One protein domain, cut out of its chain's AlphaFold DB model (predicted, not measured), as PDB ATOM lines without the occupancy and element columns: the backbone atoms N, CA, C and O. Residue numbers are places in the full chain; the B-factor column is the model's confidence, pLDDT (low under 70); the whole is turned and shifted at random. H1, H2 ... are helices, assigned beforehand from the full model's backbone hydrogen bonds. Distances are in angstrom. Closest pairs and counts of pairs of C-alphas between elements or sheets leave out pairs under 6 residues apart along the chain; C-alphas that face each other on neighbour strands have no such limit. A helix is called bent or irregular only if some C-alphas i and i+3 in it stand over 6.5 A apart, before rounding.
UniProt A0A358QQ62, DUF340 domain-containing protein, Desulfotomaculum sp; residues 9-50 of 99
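This is residues 9 to 50 of the 99 residues of the protein "DUF340 domain-containing protein" of Desulfotomaculum sp (UniProt A0A358QQ62). The model is a flat, open hook: a short helix, H1, forms the short arm, a bare four-residue link makes the turn, and one long helix, H2, forms the long arm. The two helices do not pack on each other, and H2 makes most of the length. The printed part has 42 residues with two named helices, H1 then H2 along the chain, and no named strand; the class is all helix. The whole is extended, with a radius of gyration of the C-alphas of 15.0 A, and the C-alphas span 44 by 24 by 5 A.

H1 is residues 9 to 17, from C-alpha 9 at (249.683, 305.644, 248.919) to C-alpha 17 at (242.505, 306.087, 258.746). Residues 18 to 21, Phe, Pro, Pro and Gly, follow. H2 is residues 22 to 48, 38.4 A from first to last C-alpha, and its C-alpha 48 is at (235.385, 316.828, 218.256). Ser 49 and Asn 50 come after it.

H1 and H2 are apart, with no C-alpha of the one within 8 A of the other. They are joined by a tight link of 4 residues. Residues 9 to 19, 21 to 27 and 29 to 50 stand free, with no C-alpha 8 or more residues away along the chain within 10 A. In H1 and H2 every O i to N i+4 pair is within hydrogen-bond range. Neither helix is bent or irregular.

The C-alphas of Leu 17 and Asn 50, the two farthest apart, are 44.3 A from each other. The printed part has no cut and no long link. The mean pLDDT of the printed part is 87.2; residues 20 to 23, of which 22 and 23 belong to H2, are under 70.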
ATOM      1  N   ALA A   9     249.447 306.263 247.619       92.62
ATOM      2  CA  ALA A   9     249.683 305.644 248.919       92.62
ATOM      3  C   ALA A   9     249.156 306.525 250.063       92.62
ATOM      4  O   ALA A   9     248.474 306.027 250.957       92.62
ATOM      5  N   GLY A  10     249.397 307.838 249.998       93.31
ATOM      6  CA  GLY A  10     248.862 308.805 250.953       93.31
ATOM      7  C   GLY A  10     247.333 308.863 250.937       93.31
ATOM      8  O   GLY A  10     246.710 308.820 251.992       93.31
ATOM      9  N   GLY A  11     246.714 308.888 249.755       87.38
ATOM     10  CA  GLY A  11     245.257 308.883 249.606       87.38
ATOM     11  C   GLY A  11     244.605 307.619 250.173       87.38
ATOM     12  O   GLY A  11     243.604 307.712 250.883       87.38
ATOM     13  N   VAL A  12     245.201 306.447 249.930       88.81
ATOM     14  CA  VAL A  12     244.743 305.167 250.498       88.81
ATOM     15  C   VAL A  12     244.927 305.147 252.017       88.81
ATOM     16  O   VAL A  12     244.002 304.765 252.730       88.81
ATOM     17  N   ALA A  13     246.072 305.612 252.528       88.69
ATOM     18  CA  ALA A  13     246.330 305.686 253.966       88.69
ATOM     19  C   ALA A  13     245.334 306.612 254.687       88.69
ATOM     20  O   ALA A  13     244.776 306.237 255.717       88.69
ATOM     21  N   ILE A  14     245.052 307.789 254.119       85.81
ATOM     22  CA  ILE A  14     244.059 308.733 254.653       85.81
ATOM     23  C   ILE A  14     242.647 308.135 254.577       85.81
ATOM     24  O   ILE A  14     241.881 308.256 255.532       85.81
ATOM     25  N   GLY A  15     242.304 307.459 253.476       83.19
ATOM     26  CA  GLY A  15     241.014 306.786 253.310       83.19
ATOM     27  C   GLY A  15     240.791 305.639 254.300       83.19
ATOM     28  O   GLY A  15     239.667 305.448 254.760       83.19
ATOM     29  N   TYR A  16     241.856 304.920 254.663       82.50
ATOM     30  CA  TYR A  16     241.817 303.859 255.669       82.50
ATOM     31  C   TYR A  16     241.739 304.412 257.101       82.50
ATOM     32  O   TYR A  16     240.988 303.887 257.919       82.50
ATOM     33  N   LEU A  17     242.473 305.491 257.405       80.19
ATOM     34  CA  LEU A  17     242.505 306.087 258.746       80.19
ATOM     35  C   LEU A  17     241.237 306.895 259.076       80.19
ATOM     36  O   LEU A  17     240.826 306.953 260.232       80.19
ATOM     37  N   PHE A  18     240.598 307.494 258.068       71.62
ATOM     38  CA  PHE A  18     239.340 308.230 258.207       71.62
ATOM     39  C   PHE A  18     238.235 307.566 257.377       71.62
ATOM     40  O   PHE A  18     237.898 308.089 256.305       71.62
ATOM     41  N   PRO A  19     237.615 306.467 257.853       70.38
ATOM     42  CA  PRO A  19     236.509 305.839 257.146       70.38
ATOM     43  C   PRO A  19     235.406 306.881 256.884       70.38
ATOM     44  O   PRO A  19     234.934 307.548 257.812       70.38
ATOM     45  N   PRO A  20     235.032 307.126 255.616       63.12
ATOM     46  CA  PRO A  20     233.968 308.061 255.305       63.12
ATOM     47  C   PRO A  20     232.647 307.514 255.831       63.12
ATOM     48  O   PRO A  20     232.205 306.452 255.410       63.12
ATOM     49  N   GLY A  21     231.987 308.265 256.716       69.44
ATOM     50  CA  GLY A  21     230.584 308.005 257.033       69.44
ATOM     51  C   GLY A  21     229.737 308.003 255.754       69.44
ATOM     52  O   GLY A  21     230.092 308.661 254.768       69.44
ATOM     53  N   GLU A  22     228.611 307.286 255.761       66.69
ATOM     54  CA  GLU A  22     227.773 307.051 254.569       66.69
ATOM     55  C   GLU A  22     227.413 308.337 253.800       66.69
ATOM     56  O   GLU A  22     227.359 308.347 252.567       66.69
ATOM     57  N   ALA A  23     227.236 309.457 254.512       69.62
ATOM     58  CA  ALA A  23     226.973 310.765 253.916       69.62
ATOM     59  C   ALA A  23     228.154 311.300 253.083       69.62
ATOM     60  O   ALA A  23     227.954 311.806 251.978       69.62
ATOM     61  N   ARG A  24     229.395 311.152 253.570       71.88
ATOM     62  CA  ARG A  24     230.602 311.634 252.876       71.88
ATOM     63  C   ARG A  24     230.902 310.790 251.640       71.88
ATOM     64  O   ARG A  24     231.261 311.345 250.606       71.88
ATOM     65  N   SER A  25     230.679 309.477 251.724       75.12
ATOM     66  CA  SER A  25     230.796 308.576 250.571       75.12
ATOM     67  C   SER A  25     229.828 308.973 249.449       75.12
ATOM     68  O   SER A  25     230.239 309.121 248.297       75.12
ATOM     69  N   ARG A  26     228.565 309.283 249.785       79.50
ATOM     70  CA  ARG A  26     227.588 309.768 248.796       79.50
ATOM     71  C   ARG A  26     227.982 311.094 248.146       79.50
ATOM     72  O   ARG A  26     227.782 311.240 246.941       79.50
ATOM     73  N   ILE A  27     228.537 312.038 248.907       85.31
ATOM     74  CA  ILE A  27     229.005 313.325 248.364       85.31
ATOM     75  C   ILE A  27     230.162 313.106 247.390       85.31
ATOM     76  O   ILE A  27     230.118 313.625 246.278       85.31
ATOM     77  N   ILE A  28     231.159 312.303 247.777       87.25
ATOM     78  CA  ILE A  28     232.310 311.992 246.920       87.25
ATOM     79  C   ILE A  28     231.832 311.298 245.643       87.25
ATOM     80  O   ILE A  28     232.193 311.727 244.555       87.25
ATOM     81  N   GLN A  29     230.950 310.304 245.752       87.56
ATOM     82  CA  GLN A  29     230.387 309.619 244.588       87.56
ATOM     83  C   GLN A  29     229.644 310.585 243.653       87.56
ATOM     84  O   GLN A  29     229.817 310.522 242.435       87.56
ATOM     85  N   ARG A  30     228.823 311.490 244.205       91.12
ATOM     86  CA  ARG A  30     228.103 312.503 243.421       91.12
ATOM     87  C   ARG A  30     229.088 313.428 242.706       91.12
ATOM     88  O   ARG A  30     228.936 313.657 241.512       91.12
ATOM     89  N   LEU A  31     230.112 313.899 243.417       93.50
ATOM     90  CA  LEU A  31     231.139 314.787 242.881       93.50
ATOM     91  C   LEU A  31     231.958 314.103 241.783       93.50
ATOM     92  O   LEU A  31     232.176 314.705 240.737       93.50
ATOM     93  N   THR A  32     232.363 312.846 241.976       94.75
ATOM     94  CA  THR A  32     233.081 312.065 240.964       94.75
ATOM     95  C   THR A  32     232.220 311.842 239.731       94.75
ATOM     96  O   THR A  32     232.716 312.035 238.631       94.75
ATOM     97  N   MET A  33     230.939 311.498 239.880       95.50
ATOM     98  CA  MET A  33     230.039 311.324 238.733       95.50
ATOM     99  C   MET A  33     229.820 312.631 237.969       95.50
ATOM    100  O   MET A  33     229.937 312.651 236.747       95.50
ATOM    101  N   THR A  34     229.547 313.735 238.670       95.94
ATOM    102  CA  THR A  34     229.384 315.052 238.035       95.94
ATOM    103  C   THR A  34     230.687 315.518 237.384       95.94
ATOM    104  O   THR A  34     230.669 315.991 236.251       95.94
ATOM    105  N   GLY A  35     231.824 315.336 238.057       96.38
ATOM    106  CA  GLY A  35     233.144 315.669 237.529       96.38
ATOM    107  C   GLY A  35     233.513 314.822 236.315       96.38
ATOM    108  O   GLY A  35     233.963 315.371 235.318       96.38
ATOM    109  N   LEU A  36     233.257 313.513 236.357       97.31
ATOM    110  CA  LEU A  36     233.453 312.605 235.231       97.31
ATOM    111  C   LEU A  36     232.580 313.020 234.050       97.31
ATOM    112  O   LEU A  36     233.074 313.076 232.933       97.31
ATOM    113  N   PHE A  37     231.314 313.361 234.287       96.88
ATOM    114  CA  PHE A  37     230.423 313.831 233.231       96.88
ATOM    115  C   PHE A  37     230.954 315.108 232.567       96.88
ATOM    116  O   PHE A  37     231.066 315.160 231.343       96.88
ATOM    117  N   ILE A  38     231.348 316.109 233.363       97.38
ATOM    118  CA  ILE A  38     231.935 317.360 232.855       97.38
ATOM    119  C   ILE A  38     233.242 317.079 232.102       97.38
ATOM    120  O   ILE A  38     233.454 317.611 231.014       97.38
ATOM    121  N   LEU A  39     234.107 316.226 232.652       96.38
ATOM    122  CA  LEU A  39     235.397 315.883 232.061       96.38
ATOM    123  C   LEU A  39     235.229 315.142 230.733       96.38
ATOM    124  O   LEU A  39     235.902 315.473 229.763       96.38
ATOM    125  N   LEU A  40     234.318 314.170 230.675       96.50
ATOM    126  CA  LEU A  40     234.001 313.429 229.456       96.50
ATOM    127  C   LEU A  40     233.388 314.346 228.398       96.50
ATOM    128  O   LEU A  40     233.764 314.247 227.232       96.50
ATOM    129  N   ALA A  41     232.503 315.266 228.790       96.75
ATOM    130  CA  ALA A  41     231.943 316.258 227.878       96.75
ATOM    131  C   ALA A  41     233.033 317.186 227.314       96.75
ATOM    132  O   ALA A  41     233.096 317.396 226.103       96.75
ATOM    133  N   ALA A  42     233.931 317.688 228.167       96.25
ATOM    134  CA  ALA A  42     235.050 318.530 227.750       96.25
ATOM    135  C   ALA A  42     236.027 317.776 226.833       96.25
ATOM    136  O   ALA A  42     236.407 318.295 225.786       96.25
ATOM    137  N   MET A  43     236.386 316.537 227.182       95.31
ATOM    138  CA  MET A  43     237.209 315.664 226.339       95.31
ATOM    139  C   MET A  43     236.547 315.418 224.983       95.31
ATOM    140  O   MET A  43     237.200 315.570 223.954       95.31
ATOM    141  N   GLY A  44     235.251 315.098 224.966       92.88
ATOM    142  CA  GLY A  44     234.483 314.905 223.738       92.88
ATOM    143  C   GLY A  44     234.474 316.154 222.857       92.88
ATOM    144  O   GLY A  44     234.754 316.059 221.665       92.88
ATOM    145  N   ALA A  45     234.241 317.334 223.439       94.31
ATOM    146  CA  ALA A  45     234.299 318.606 222.719       94.31
ATOM    147  C   ALA A  45     235.709 318.909 222.181       94.31
ATOM    148  O   ALA A  45     235.859 319.360 221.047       94.31
ATOM    149  N   GLN A  46     236.751 318.622 222.963       93.56
ATOM    150  CA  GLN A  46     238.144 318.836 222.569       93.56
ATOM    151  C   GLN A  46     238.581 317.898 221.435       93.56
ATOM    152  O   GLN A  46     239.281 318.328 220.519       93.56
ATOM    153  N   LEU A  47     238.161 316.632 221.475       91.75
ATOM    154  CA  LEU A  47     238.387 315.658 220.404       91.75
ATOM    155  C   LEU A  47     237.569 316.021 219.151       91.75
ATOM    156  O   LEU A  47     238.094 315.934 218.046       91.75
ATOM    157  N   GLY A  48     236.320 316.467 219.328       88.06
ATOM    158  CA  GLY A  48     235.385 316.828 218.256       88.06
ATOM    159  C   GLY A  48     235.703 318.139 217.524       88.06
ATOM    160  O   GLY A  48     235.357 318.292 216.361       88.06
ATOM    161  N   SER A  49     236.377 319.079 218.186       90.00
ATOM    162  CA  SER A  49     236.835 320.343 217.584       90.00
ATOM    163  C   SER A  49     238.196 320.206 216.879       90.00
ATOM    164  O   SER A  49     238.689 321.140 216.251       90.00
ATOM    165  N   ASN A  50     238.849 319.046 216.993       91.38
ATOM    166  CA  ASN A  50     240.171 318.825 216.425       91.38
ATOM    167  C   ASN A  50     240.075 318.047 215.109       91.38
ATOM    168  O   ASN A  50     240.046 316.814 215.113       91.38
TER     169      ASN A  50